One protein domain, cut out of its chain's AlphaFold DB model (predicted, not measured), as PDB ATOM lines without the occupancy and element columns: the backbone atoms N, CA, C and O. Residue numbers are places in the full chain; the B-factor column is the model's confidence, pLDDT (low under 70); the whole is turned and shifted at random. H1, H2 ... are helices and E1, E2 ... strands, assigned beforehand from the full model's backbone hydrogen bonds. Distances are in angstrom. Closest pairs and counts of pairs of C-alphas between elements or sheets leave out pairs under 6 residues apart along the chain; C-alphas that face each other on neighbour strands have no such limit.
ATOM      1  N   ALA A  19     148.477 152.586 188.144       67.81
ATOM      2  CA  ALA A  19     147.411 153.499 188.587       67.81
ATOM      3  C   ALA A  19     147.170 153.434 190.108       67.81
ATOM      4  O   ALA A  19     147.172 152.357 190.706       67.81
ATOM      5  N   LEU A  20     146.880 154.576 190.750       69.81
ATOM      6  CA  LEU A  20     146.510 154.631 192.173       69.81
ATOM      7  C   LEU A  20     145.004 154.827 192.362       69.81
ATOM      8  O   LEU A  20     144.441 155.872 192.030       69.81
ATOM      9  N   ILE A  21     144.362 153.872 193.024       69.75
ATOM     10  CA  ILE A  21     142.941 153.915 193.360       69.75
ATOM     11  C   ILE A  21     142.813 154.042 194.869       69.75
ATOM     12  O   ILE A  21     143.349 153.241 195.623       69.75
ATOM     13  N   SER A  22     142.090 155.056 195.329       66.12
ATOM     14  CA  SER A  22     141.828 155.254 196.752       66.12
ATOM     15  C   SER A  22     140.382 155.652 196.965       66.12
ATOM     16  O   SER A  22     139.864 156.512 196.251       66.12
ATOM     17  N   ASN A  23     139.769 155.087 198.004       61.03
ATOM     18  CA  ASN A  23     138.427 155.464 198.452       61.03
ATOM     19  C   ASN A  23     138.375 156.905 199.001       61.03
ATOM     20  O   ASN A  23     137.295 157.473 199.145       61.03
ATOM     21  N   GLN A  24     139.530 157.516 199.298       66.50
ATOM     22  CA  GLN A  24     139.649 158.912 199.717       66.50
ATOM     23  C   GLN A  24     140.421 159.724 198.669       66.50
ATOM     24  O   GLN A  24     141.649 159.651 198.571       66.50
ATOM     25  N   THR A  25     139.701 160.571 197.930       68.56
ATOM     26  CA  THR A  25     140.235 161.397 196.830       68.56
ATOM     27  C   THR A  25     141.412 162.284 197.255       68.56
ATOM     28  O   THR A  25     142.328 162.517 196.470       68.56
ATOM     29  N   GLN A  26     141.442 162.740 198.513       69.75
ATOM     30  CA  GLN A  26     142.538 163.560 199.047       69.75
ATOM     31  C   GLN A  26     143.859 162.790 199.186       69.75
ATOM     32  O   GLN A  26     144.912 163.340 198.871       69.75
ATOM     33  N   ILE A  27     143.819 161.519 199.608       71.12
ATOM     34  CA  ILE A  27     145.025 160.687 199.747       71.12
ATOM     35  C   ILE A  27     145.644 160.436 198.371       71.12
ATOM     36  O   ILE A  27     146.859 160.523 198.225       71.12
ATOM     37  N   ARG A  28     144.813 160.183 197.356       74.75
ATOM     38  CA  ARG A  28     145.288 159.997 195.981       74.75
ATOM     39  C   ARG A  28     145.917 161.271 195.421       74.75
ATOM     40  O   ARG A  28     147.024 161.225 194.904       74.75
ATOM     41  N   ASN A  29     145.227 162.405 195.537       76.00
ATOM     42  CA  ASN A  29     145.694 163.662 194.950       76.00
ATOM     43  C   ASN A  29     147.005 164.150 195.585       76.00
ATOM     44  O   ASN A  29     147.846 164.714 194.893       76.00
ATOM     45  N   ASN A  30     147.191 163.916 196.886       78.56
ATOM     46  CA  ASN A  30     148.442 164.242 197.564       78.56
ATOM     47  C   ASN A  30     149.592 163.329 197.112       78.56
ATOM     48  O   ASN A  30     150.680 163.842 196.875       78.56
ATOM     49  N   PHE A  31     149.342 162.030 196.898       75.81
ATOM     50  CA  PHE A  31     150.353 161.114 196.355       75.81
ATOM     51  C   PHE A  31     150.786 161.522 194.949       75.81
ATOM     52  O   PHE A  31     151.967 161.696 194.687       75.81
ATOM     53  N   VAL A  32     149.812 161.752 194.067       76.38
ATOM     54  CA  VAL A  32     150.026 162.192 192.682       76.38
ATOM     55  C   VAL A  32     150.817 163.501 192.613       76.38
ATOM     56  O   VAL A  32     151.623 163.703 191.712       76.38
ATOM     57  N   LYS A  33     150.608 164.403 193.576       77.19
ATOM     58  CA  LYS A  33     151.342 165.668 193.654       77.19
ATOM     59  C   LYS A  33     152.784 165.490 194.137       77.19
ATOM     60  O   LYS A  33     153.651 166.249 193.717       77.19
ATOM     61  N   GLU A  34     153.018 164.543 195.041       74.25
ATOM     62  CA  GLU A  34     154.341 164.246 195.602       74.25
ATOM     63  C   GLU A  34     155.192 163.408 194.633       74.25
ATOM     64  O   GLU A  34     156.390 163.653 194.510       74.25
ATOM     65  N   TYR A  35     154.552 162.516 193.868       76.81
ATOM     66  CA  TYR A  35     155.174 161.590 192.917       76.81
ATOM     67  C   TYR A  35     154.481 161.642 191.535       76.81
ATOM     68  O   TYR A  35     153.785 160.705 191.137       76.81
ATOM     69  N   PRO A  36     154.642 162.737 190.765       71.50
ATOM     70  CA  PRO A  36     153.893 162.958 189.521       71.50
ATOM     71  C   PRO A  36     154.269 162.017 188.367       71.50
ATOM     72  O   PRO A  36     153.521 161.941 187.393       71.50
ATOM     73  N   LYS A  37     155.412 161.328 188.454       69.88
ATOM     74  CA  LYS A  37     155.925 160.423 187.412       69.88
ATOM     75  C   LYS A  37     155.590 158.948 187.648       69.88
ATOM     76  O   LYS A  37     155.791 158.145 186.749       69.88
ATOM     77  N   ASP A  38     155.062 158.608 188.819       67.56
ATOM     78  CA  ASP A  38     154.957 157.209 189.247       67.56
ATOM     79  C   ASP A  38     153.579 156.599 188.964       67.56
ATOM     80  O   ASP A  38     153.416 155.385 189.058       67.56
ATOM     81  N   MET A  39     152.572 157.430 188.665       71.44
ATOM     82  CA  MET A  39     151.179 156.992 188.541       71.44
ATOM     83  C   MET A  39     150.426 157.629 187.379       71.44
ATOM     84  O   MET A  39     150.563 158.827 187.136       71.44
ATOM     85  N   ASP A  40     149.582 156.843 186.709       68.75
ATOM     86  CA  ASP A  40     148.633 157.331 185.712       68.75
ATOM     87  C   ASP A  40     147.520 158.135 186.393       68.75
ATOM     88  O   ASP A  40     146.774 157.653 187.252       68.75
ATOM     89  N   HIS A  41     147.419 159.398 185.983       68.12
ATOM     90  CA  HIS A  41     146.494 160.396 186.512       68.12
ATOM     91  C   HIS A  41     145.089 160.302 185.906       68.12
ATOM     92  O   HIS A  41     144.147 160.899 186.434       68.12
ATOM     93  N   LYS A  42     144.937 159.590 184.782       64.06
ATOM     94  CA  LYS A  42     143.698 159.509 183.996       64.06
ATOM     95  C   LYS A  42     142.747 158.444 184.549       64.06
ATOM     96  O   LYS A  42     141.529 158.608 184.453       64.06
ATOM     97  N   ILE A  43     143.274 157.385 185.168       68.50
ATOM     98  CA  ILE A  43     142.492 156.239 185.653       68.50
ATOM     99  C   ILE A  43     142.180 156.398 187.142       68.50
ATOM    100  O   ILE A  43     143.051 156.320 188.003       68.50
ATOM    101  N   ASN A  44     140.901 156.595 187.468       66.88
ATOM    102  CA  ASN A  44     140.472 156.955 188.822       66.88
ATOM    103  C   ASN A  44     139.432 156.006 189.442       66.88
ATOM    104  O   ASN A  44     139.007 156.233 190.578       66.88
ATOM    105  N   ASN A  45     139.035 154.961 188.716       73.50
ATOM    106  CA  ASN A  45     137.967 154.044 189.093       73.50
ATOM    107  C   ASN A  45     138.446 152.589 189.005       73.50
ATOM    108  O   ASN A  45     139.047 152.189 188.010       73.50
ATOM    109  N   GLU A  46     138.118 151.776 190.011       72.00
ATOM    110  CA  GLU A  46     138.478 150.353 190.102       72.00
ATOM    111  C   GLU A  46     138.051 149.551 188.866       72.00
ATOM    112  O   GLU A  46     138.807 148.723 188.359       72.00
ATOM    113  N   LYS A  47     136.871 149.849 188.305       74.88
ATOM    114  CA  LYS A  47     136.402 149.196 187.071       74.88
ATOM    115  C   LYS A  47     137.226 149.584 185.840       74.88
ATOM    116  O   LYS A  47     137.416 148.748 184.963       74.88
ATOM    117  N   GLN A  48     137.701 150.828 185.769       75.69
ATOM    118  CA  GLN A  48     138.533 151.306 184.660       75.69
ATOM    119  C   GLN A  48     139.944 150.734 184.761       75.69
ATOM    120  O   GLN A  48     140.438 150.190 183.783       75.69
ATOM    121  N   ALA A  49     140.542 150.746 185.955       73.81
ATOM    122  CA  ALA A  49     141.867 150.180 186.184       73.81
ATOM    123  C   ALA A  49     141.912 148.669 185.944       73.81
ATOM    124  O   ALA A  49     142.830 148.167 185.307       73.81
ATOM    125  N   LYS A  50     140.880 147.932 186.372       79.19
ATOM    126  CA  LYS A  50     140.794 146.488 186.122       79.19
ATOM    127  C   LYS A  50     140.698 146.146 184.632       79.19
ATOM    128  O   LYS A  50     141.191 145.099 184.223       79.19
ATOM    129  N   ASN A  51     140.049 146.995 183.834       77.69
ATOM    130  CA  ASN A  51     139.981 146.817 182.384       77.69
ATOM    131  C   ASN A  51     141.288 147.246 181.705       77.69
ATOM    132  O   ASN A  51     141.751 146.535 180.825       77.69
ATOM    133  N   ALA A  52     141.911 148.332 182.164       76.50
ATOM    134  CA  ALA A  52     143.192 148.813 181.654       76.50
ATOM    135  C   ALA A  52     144.328 147.793 181.876       76.50
ATOM    136  O   ALA A  52     145.060 147.493 180.941       76.50
ATOM    137  N   VAL A  53     144.394 147.139 183.048       77.81
ATOM    138  CA  VAL A  53     145.347 146.030 183.296       77.81
ATOM    139  C   VAL A  53     145.084 144.829 182.382       77.81
ATOM    140  O   VAL A  53     146.010 144.165 181.927       77.81
ATOM    141  N   LYS A  54     143.813 144.521 182.095       78.38
ATOM    142  CA  LYS A  54     143.457 143.409 181.196       78.38
ATOM    143  C   LYS A  54     143.780 143.693 179.733       78.38
ATOM    144  O   LYS A  54     144.064 142.754 178.997       78.38
ATOM    145  N   ASN A  55     143.690 144.954 179.329       75.44
ATOM    146  CA  ASN A  55     143.973 145.402 177.972       75.44
ATOM    147  C   ASN A  55     145.469 145.666 177.737       75.44
ATOM    148  O   ASN A  55     145.867 145.815 176.587       75.44
ATOM    149  N   GLY A  56     146.284 145.681 178.799       69.62
ATOM    150  CA  GLY A  56     147.712 145.999 178.729       69.62
ATOM    151  C   GLY A  56     148.006 147.499 178.641       69.62
ATOM    152  O   GLY A  56     149.108 147.867 178.257       69.62
ATOM    153  N   ASP A  57     147.035 148.353 178.980       73.00
ATOM    154  CA  ASP A  57     147.191 149.815 178.973       73.00
ATOM    155  C   ASP A  57     147.994 150.311 180.195       73.00
ATOM    156  O   ASP A  57     148.583 151.386 180.156       73.00
ATOM    157  N   ILE A  58     147.998 149.533 181.287       77.00
ATOM    158  CA  ILE A  58     148.805 149.742 182.502       77.00
ATOM    159  C   ILE A  58     149.314 148.388 183.028       77.00
ATOM    160  O   ILE A  58     148.624 147.373 182.904       77.00
ATOM    161  N   ASP A  59     150.471 148.386 183.685       70.50
ATOM    162  CA  ASP A  59     151.124 147.212 184.279       70.50
ATOM    163  C   ASP A  59     150.383 146.711 185.534       70.50
ATOM    164  O   ASP A  59     150.328 145.510 185.821       70.50
ATOM    165  N   GLY A  60     149.762 147.626 186.290       78.81
ATOM    166  CA  GLY A  60     148.993 147.291 187.488       78.81
ATOM    167  C   GLY A  60     148.304 148.482 188.153       78.81
ATOM    168  O   GLY A  60     148.462 149.633 187.751       78.81
ATOM    169  N   TYR A  61     147.527 148.222 189.206       79.25
ATOM    170  CA  TYR A  61     146.951 149.272 190.050       79.25
ATOM    171  C   TYR A  61     147.070 148.966 191.540       79.25
ATOM    172  O   TYR A  61     146.995 147.817 191.972       79.25
ATOM    173  N   VAL A  62     147.204 150.016 192.347       82.25
ATOM    174  CA  VAL A  62     147.196 149.939 193.811       82.25
ATOM    175  C   VAL A  62     145.831 150.379 194.325       82.25
ATOM    176  O   VAL A  62     145.415 151.509 194.082       82.25
ATOM    177  N   SER A  63     145.143 149.513 195.067       81.00
ATOM    178  CA  SER A  63     143.923 149.852 195.801       81.00
ATOM    179  C   SER A  63     144.255 150.213 197.254       81.00
ATOM    180  O   SER A  63     144.805 149.414 198.011       81.00
ATOM    181  N   LEU A  64     143.936 151.446 197.646       81.38
ATOM    182  CA  LEU A  64     144.076 151.960 199.006       81.38
ATOM    183  C   LEU A  64     142.724 151.923 199.719       81.38
ATOM    184  O   LEU A  64     141.774 152.609 199.328       81.38
ATOM    185  N   ASN A  65     142.667 151.172 200.815       78.50
ATOM    186  CA  ASN A  65     141.534 151.143 201.725       78.50
ATOM    187  C   ASN A  65     141.937 151.743 203.079       78.50
ATOM    188  O   ASN A  65     142.972 151.389 203.637       78.50
ATOM    189  N   ASN A  66     141.112 152.647 203.604       81.25
ATOM    190  CA  ASN A  66     141.295 153.261 204.912       81.25
ATOM    191  C   ASN A  66     140.082 152.922 205.785       81.25
ATOM    192  O   ASN A  66     138.983 153.416 205.538       81.25
ATOM    193  N   ASN A  67     140.286 152.102 206.816       77.75
ATOM    194  CA  ASN A  67     139.236 151.723 207.767       77.75
ATOM    195  C   ASN A  67     139.194 152.631 209.019       77.75
ATOM    196  O   ASN A  67     138.569 152.283 210.020       77.75
ATOM    197  N   GLY A  68     139.896 153.768 208.991       70.06
ATOM    198  CA  GLY A  68     140.010 154.726 210.093       70.06
ATOM    199  C   GLY A  68     141.096 154.385 211.118       70.06
ATOM    200  O   GLY A  68     141.599 155.288 211.780       70.06
ATOM    201  N   LYS A  69     141.514 153.117 211.228       77.50
ATOM    202  CA  LYS A  69     142.614 152.681 212.113       77.50
ATOM    203  C   LYS A  69     143.885 152.324 211.346       77.50
ATOM    204  O   LYS A  69     144.985 152.567 211.834       77.50
ATOM    205  N   GLN A  70     143.739 151.754 210.157       80.12
ATOM    206  CA  GLN A  70     144.828 151.242 209.344       80.12
ATOM    207  C   GLN A  70     144.563 151.496 207.858       80.12
ATOM    208  O   GLN A  70     143.446 151.304 207.367       80.12
ATOM    209  N   ILE A  71     145.612 151.909 207.149       83.31
ATOM    210  CA  ILE A  71     145.636 151.969 205.692       83.31
ATOM    211  C   ILE A  71     146.167 150.643 205.168       83.31
ATOM    212  O   ILE A  71     147.271 150.220 205.509       83.31
ATOM    213  N   THR A  72     145.384 150.013 204.302       80.50
ATOM    214  CA  THR A  72     145.777 148.815 203.567       80.50
ATOM    215  C   THR A  72     145.956 149.183 202.104       80.50
ATOM    216  O   THR A  72     145.057 149.771 201.503       80.50
ATOM    217  N   ALA A  73     147.099 148.819 201.531       84.12
ATOM    218  CA  ALA A  73     147.382 148.972 200.112       84.12
ATOM    219  C   ALA A  73     147.540 147.602 199.466       84.12
ATOM    220  O   ALA A  73     148.360 146.802 199.916       84.12
ATOM    221  N   THR A  74     146.762 147.339 198.420       83.12
ATOM    222  CA  THR A  74     146.815 146.075 197.682       83.12
ATOM    223  C   THR A  74     147.169 146.367 196.235       83.12
ATOM    224  O   THR A  74     146.443 147.089 195.557       83.12
ATOM    225  N   TYR A  75     148.291 145.830 195.770       83.88
ATOM    226  CA  TYR A  75     148.683 145.920 194.369       83.88
ATOM    227  C   TYR A  75     148.051 144.779 193.566       83.88
ATOM    228  O   TYR A  75     148.018 143.633 194.016       83.88
ATOM    229  N   HIS A  76     147.554 145.109 192.381       81.50
ATOM    230  CA  HIS A  76     146.960 144.192 191.424       81.50
ATOM    231  C   HIS A  76     147.593 144.442 190.052       81.50
ATOM    232  O   HIS A  76     147.220 145.392 189.365       81.50
ATOM    233  N   GLY A  77     148.536 143.590 189.660       81.44
ATOM    234  CA  GLY A  77     149.207 143.615 188.359       81.44
ATOM    235  C   GLY A  77     149.421 142.200 187.828       81.44
ATOM    236  O   GLY A  77     149.180 141.226 188.549       81.44
ATOM    237  N   ASN A  78     149.822 142.096 186.561       71.12
ATOM    238  CA  ASN A  78     150.187 140.807 185.960       71.12
ATOM    239  C   ASN A  78     151.616 140.381 186.351       71.12
ATOM    240  O   ASN A  78     151.869 139.183 186.457       71.12
ATOM    241  N   ASP A  79     152.488 141.355 186.631       73.06
ATOM    242  CA  ASP A  79     153.876 141.190 187.074       73.06
ATOM    243  C   ASP A  79     154.114 141.904 188.420       73.06
ATOM    244  O   ASP A  79     153.231 142.592 188.936       73.06
ATOM    245  N   ASP A  80     155.296 141.724 189.020       70.38
ATOM    246  CA  ASP A  80     155.682 142.449 190.235       70.38
ATOM    247  C   ASP A  80     155.804 143.960 189.971       70.38
ATOM    248  O   ASP A  80     156.346 144.392 188.956       70.38
ATOM    249  N   MET A  81     155.344 144.776 190.927       75.44
ATOM    250  CA  MET A  81     155.503 146.234 190.870       75.44
ATOM    251  C   MET A  81     156.986 146.628 190.903       75.44
ATOM    252  O   MET A  81     157.753 146.080 191.703       75.44
ATOM    253  N   ASP A  82     157.351 147.636 190.106       79.56
ATOM    254  CA  ASP A  82     158.686 148.237 190.108       79.56
ATOM    255  C   ASP A  82     159.159 148.605 191.529       79.56
ATOM    256  O   ASP A  82     158.382 149.068 192.372       79.56
ATOM    257  N   SER A  83     160.445 148.372 191.814       75.00
ATOM    258  CA  SER A  83     160.994 148.496 193.171       75.00
ATOM    259  C   SER A  83     161.018 149.937 193.678       75.00
ATOM    260  O   SER A  83     160.783 150.158 194.871       75.00
ATOM    261  N   ASP A  84     161.253 150.911 192.801       73.00
ATOM    262  CA  ASP A  84     161.287 152.323 193.177       73.00
ATOM    263  C   ASP A  84     159.865 152.832 193.430       73.00
ATOM    264  O   ASP A  84     159.586 153.393 194.497       73.00
ATOM    265  N   VAL A  85     158.925 152.500 192.536       77.69
ATOM    266  CA  VAL A  85     157.494 152.808 192.709       77.69
ATOM    267  C   VAL A  85     156.949 152.170 193.990       77.69
ATOM    268  O   VAL A  85     156.262 152.821 194.784       77.69
ATOM    269  N   LYS A  86     157.308 150.910 194.263       78.88
ATOM    270  CA  LYS A  86     156.936 150.204 195.497       78.88
ATOM    271  C   LYS A  86     157.419 150.932 196.745       78.88
ATOM    272  O   LYS A  86     156.651 151.074 197.699       78.88
ATOM    273  N   ASN A  87     158.665 151.398 196.750       80.50
ATOM    274  CA  ASN A  87     159.234 152.122 197.883       80.50
ATOM    275  C   ASN A  87     158.550 153.479 198.095       80.50
ATOM    276  O   ASN A  87     158.242 153.824 199.238       80.50
ATOM    277  N   HIS A  88     158.240 154.218 197.027       82.94
ATOM    278  CA  HIS A  88     157.484 155.472 197.125       82.94
ATOM    279  C   HIS A  88     156.075 155.252 197.686       82.94
ATOM    280  O   HIS A  88     155.665 155.946 198.621       82.94
ATOM    281  N   VAL A  89     155.360 154.230 197.198       81.12
ATOM    282  CA  VAL A  89     154.037 153.844 197.711       81.12
ATOM    283  C   VAL A  89     154.111 153.500 199.203       81.12
ATOM    284  O   VAL A  89     153.330 154.037 199.992       81.12
ATOM    285  N   ILE A  90     155.072 152.670 199.623       83.69
ATOM    286  CA  ILE A  90     155.258 152.283 201.033       83.69
ATOM    287  C   ILE A  90     155.563 153.501 201.916       83.69
ATOM    288  O   ILE A  90     154.927 153.671 202.959       83.69
ATOM    289  N   ASN A  91     156.495 154.364 201.505       84.44
ATOM    290  CA  ASN A  91     156.892 155.552 202.269       84.44
ATOM    291  C   ASN A  91     155.734 156.539 202.435       84.44
ATOM    292  O   ASN A  91     155.510 157.091 203.521       84.44
ATOM    293  N   TYR A  92     154.952 156.726 201.374       83.94
ATOM    294  CA  TYR A  92     153.781 157.578 201.431       83.94
ATOM    295  C   TYR A  92     152.702 157.003 202.350       83.94
ATOM    296  O   TYR A  92     152.216 157.706 203.236       83.94
ATOM    297  N   ILE A  93     152.364 155.715 202.217       85.00
ATOM    298  CA  ILE A  93     151.382 155.063 203.098       85.00
ATOM    299  C   ILE A  93     151.828 155.146 204.559       85.00
ATOM    300  O   ILE A  93     151.002 155.435 205.424       85.00
ATOM    301  N   HIS A  94     153.122 154.977 204.841       85.19
ATOM    302  CA  HIS A  94     153.678 155.186 206.178       85.19
ATOM    303  C   HIS A  94     153.418 156.601 206.703       85.19
ATOM    304  O   HIS A  94     153.006 156.771 207.852       85.19
ATOM    305  N   THR A  95     153.606 157.617 205.862       83.69
ATOM    306  CA  THR A  95     153.356 159.020 206.218       83.69
ATOM    307  C   THR A  95     151.880 159.264 206.529       83.69
ATOM    308  O   THR A  95     151.546 159.879 207.547       83.69
ATOM    309  N   VAL A  96     150.973 158.734 205.703       83.25
ATOM    310  CA  VAL A  96     149.528 158.878 205.932       83.25
ATOM    311  C   VAL A  96     149.075 158.083 207.168       83.25
ATOM    312  O   VAL A  96     148.289 158.597 207.963       83.25
ATOM    313  N   GLN A  97     149.609 156.879 207.397       85.12
ATOM    314  CA  GLN A  97     149.331 156.082 208.597       85.12
ATOM    315  C   GLN A  97     149.801 156.798 209.868       85.12
ATOM    316  O   GLN A  97     149.078 156.816 210.861       85.12
ATOM    317  N   ASN A  98     150.973 157.437 209.845       82.94
ATOM    318  CA  ASN A  98     151.475 158.215 210.979       82.94
ATOM    319  C   ASN A  98     150.576 159.414 211.294       82.94
ATOM    320  O   ASN A  98     150.338 159.712 212.464       82.94
ATOM    321  N   LYS A  99     150.021 160.063 210.263       79.56
ATOM    322  CA  LYS A  99     149.034 161.130 210.443       79.56
ATOM    323  C   LYS A  99     147.740 160.607 211.076       79.56
ATOM    324  O   LYS A  99     147.293 161.171 212.067       79.56
ATOM    325  N   LEU A 100     147.201 159.490 210.580       82.50
ATOM    326  CA  LEU A 100     146.026 158.840 211.179       82.50
ATOM    327  C   LEU A 100     146.272 158.409 212.627       82.50
ATOM    328  O   LEU A 100     145.389 158.551 213.465       82.50
ATOM    329  N   ASN A 101     147.465 157.906 212.942       83.06
ATOM    330  CA  ASN A 101     147.837 157.549 214.309       83.06
ATOM    331  C   ASN A 101     147.857 158.782 215.222       83.06
ATOM    332  O   ASN A 101     147.391 158.701 216.357       83.06
ATOM    333  N   ALA A 102     148.359 159.920 214.734       80.69
ATOM    334  CA  ALA A 102     148.366 161.172 215.483       80.69
ATOM    335  C   ALA A 102     146.948 161.717 215.723       80.69
ATOM    336  O   ALA A 102     146.646 162.132 216.844       80.69
ATOM    337  N   ASP A 103     146.084 161.651 214.705       78.69
ATOM    338  CA  ASP A 103     144.682 162.069 214.790       78.69
ATOM    339  C   ASP A 103     143.891 161.160 215.754       78.69
ATOM    340  O   ASP A 103     143.231 161.647 216.672       78.69
ATOM    341  N   ASN A 104     144.029 159.834 215.629       82.75
ATOM    342  CA  ASN A 104     143.372 158.853 216.505       82.75
ATOM    343  C   ASN A 104     143.832 158.950 217.967       82.75
ATOM    344  O   ASN A 104     143.047 158.707 218.881       82.75
ATOM    345  N   ALA A 105     145.097 159.308 218.202       81.19
ATOM    346  CA  ALA A 105     145.640 159.507 219.542       81.19
ATOM    347  C   ALA A 105     145.367 160.913 220.111       81.19
ATOM    348  O   ALA A 105     145.806 161.203 221.225       81.19
ATOM    349  N   SER A 106     144.655 161.784 219.377       81.88
ATOM    350  CA  SER A 106     144.368 163.173 219.776       81.88
ATOM    351  C   SER A 106     145.624 163.943 220.212       81.88
ATOM    352  O   SER A 106     145.601 164.719 221.171       81.88
ATOM    353  N   LEU A 107     146.752 163.701 219.534       78.62
ATOM    354  CA  LEU A 107     148.023 164.339 219.874       78.62
ATOM    355  C   LEU A 107     147.951 165.840 219.596       78.62
ATOM    356  O   LEU A 107     147.463 166.278 218.553       78.62
ATOM    357  N   ASN A 108     148.506 166.654 220.495       79.12
ATOM    358  CA  ASN A 108     148.635 168.079 220.213       79.12
ATOM    359  C   ASN A 108     149.683 168.328 219.105       79.12
ATOM    360  O   ASN A 108     150.577 167.510 218.871       79.12
ATOM    361  N   VAL A 109     149.623 169.494 218.453       73.31
ATOM    362  CA  VAL A 109     150.506 169.852 217.320       73.31
ATOM    363  C   VAL A 109     152.000 169.723 217.665       73.31
ATOM    364  O   VAL A 109     152.806 169.359 216.808       73.31
ATOM    365  N   LYS A 110     152.392 169.972 218.925       75.50
ATOM    366  CA  LYS A 110     153.784 169.806 219.380       75.50
ATOM    367  C   LYS A 110     154.174 168.326 219.500       75.50
ATOM    368  O   LYS A 110     155.271 167.967 219.089       75.50
ATOM    369  N   GLN A 111     153.290 167.471 220.011       76.31
ATOM    370  CA  GLN A 111     153.501 166.024 220.160       76.31
ATOM    371  C   GLN A 111     153.522 165.305 218.806       76.31
ATOM    372  O   GLN A 111     154.405 164.485 218.559       76.31
ATOM    373  N   ALA A 112     152.616 165.669 217.892       70.94
ATOM    374  CA  ALA A 112     152.589 165.135 216.532       70.94
ATOM    375  C   ALA A 112     153.878 165.471 215.757       70.94
ATOM    376  O   ALA A 112     154.414 164.632 215.035       70.94
ATOM    377  N   LYS A 113     154.433 166.675 215.957       72.69
ATOM    378  CA  LYS A 113     155.691 167.090 215.316       72.69
ATOM    379  C   LYS A 113     156.910 166.307 215.819       72.69
ATOM    380  O   LYS A 113     157.826 166.076 215.039       72.69
ATOM    381  N   ILE A 114     156.918 165.881 217.086       74.50
ATOM    382  CA  ILE A 114     157.989 165.039 217.652       74.50
ATOM    383  C   ILE A 114     157.929 163.623 217.064       74.50
ATOM    384  O   ILE A 114     158.962 163.088 216.675       74.50
ATOM    385  N   MET A 115     156.730 163.045 216.938       68.81
ATOM    386  CA  MET A 115     156.523 161.731 216.307       68.81
ATOM    387  C   MET A 115     156.894 161.727 214.815       68.81
ATOM    388  O   MET A 115     157.353 160.712 214.301       68.81
ATOM    389  N   ASN A 116     156.716 162.858 214.123       66.81
ATOM    390  CA  ASN A 116     157.050 163.007 212.703       66.81
ATOM    391  C   ASN A 116     158.488 163.499 212.453       66.81
ATOM    392  O   ASN A 116     158.834 163.863 211.328       66.81
ATOM    393  N   ASN A 117     159.328 163.557 213.490       67.06
ATOM    394  CA  ASN A 117     160.735 163.893 213.330       67.06
ATOM    395  C   ASN A 117     161.469 162.690 212.723       67.06
ATOM    396  O   ASN A 117     161.834 161.750 213.427       67.06
TER     397      ASN A 117
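AT A GLANCE: This is residues 19 to 117 of the 372 residues of the protein "Na+ ABC transporter permease" of Apilactobacillus ozensis DSM 23829 = JCM 17196 (UniProt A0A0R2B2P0). A small sheet of three strands is sandwiched between helices: H1 and the long H3 cover one face, and H2 covers the other. H3 runs along the strands and on past the sheet, and near its last residues the short H4 folds back, at the opposite end of the long axis from H2. The printed part has 99 residues, with four named helices and three named strands in the order E1 H1 H2 E2 E3 H3 H4, and its class is mixed, helices and strands. The sheet is mixed, in the order E1 E2 E3. The whole is only just compact, close to loose, with a radius of gyration of the C-alphas of 14.8 A, and its spans of 49 by 24 by 20 A only just make it a rod.

HOW THE PARTS SIT: E1, residues 19 to 22, is an edge strand, parallel to the inner strand E2, residues 60 to 66, at 15 degrees; N 21 and O 62 are 2.8 A apart, within hydrogen-bond range. H1, residues 25 to 34, is on the sheet at a height of 9.2 A, over E1; the closest C-alphas are those of Ser 22 and Arg 28, 5.9 A apart. H2, residues 46 to 55, is on the opposite face, over E2, at a height of 8.5 A; the C-alphas of Val 53 and Gly 60 are the closest, 5.7 A apart. E1, H1, H2 and E2 form a strand-helix-strand unit, two parallel neighbour strands with helices between. E3, residues 71 to 77, forms an antiparallel hairpin with E2 at 163 degrees; N 63 and O 74 are 2.8 A apart, within hydrogen-bond range. H3, residues 83 to 104, is on the same face as H1, over E2 and E3, at a height of 9.6 A; the arrangement is three layers, helices on both faces of a sheet, with H1 and H3 on one face of the sheet E1 E2 E3 and H2 on the other. The closest C-alphas of E3 and H3 are those of Ile 71 and Gln 97, 6.2 A apart. H1 and H3 are close but not clearly touching, with the C-alphas of Phe 31 and Tyr 92 at 7.1 A and a steep tilt of 50 degrees, opposite ways. H4, residues 109 to 115, is not on the sheet; it is close to H3 but not clearly touching, with the C-alphas of Ala 102 and Ala 112 at 5.9 A. In H1, H2, H3 and H4 every O i to N i+4 pair is within hydrogen-bond range.

IN THESE COORDINATES: E1 begins at C-alpha 19, (147.411, 153.499, 188.587), and is 10.0 A long; H1 is 14.4 A, H2 14.2 A, E2 20.0 A and E3 19.6 A. H3 is 31.0 A long, from C-alpha 83 at (160.994, 148.496, 193.171). H4 is 10.2 A long and ends at C-alpha 115, (156.523, 161.731, 216.307).

THE WHOLE: The two C-alphas farthest apart are those of Asn 55 and Lys 110, at 49.1 A. The printed part has no cut; the link from H1 to H2 is long, with 11 residues, and the other links are tight. The mean pLDDT of the printed part is 76.1; residues 19 to 26, 37 to 38, 40 to 44, 56 and 115 to 117 are under 70.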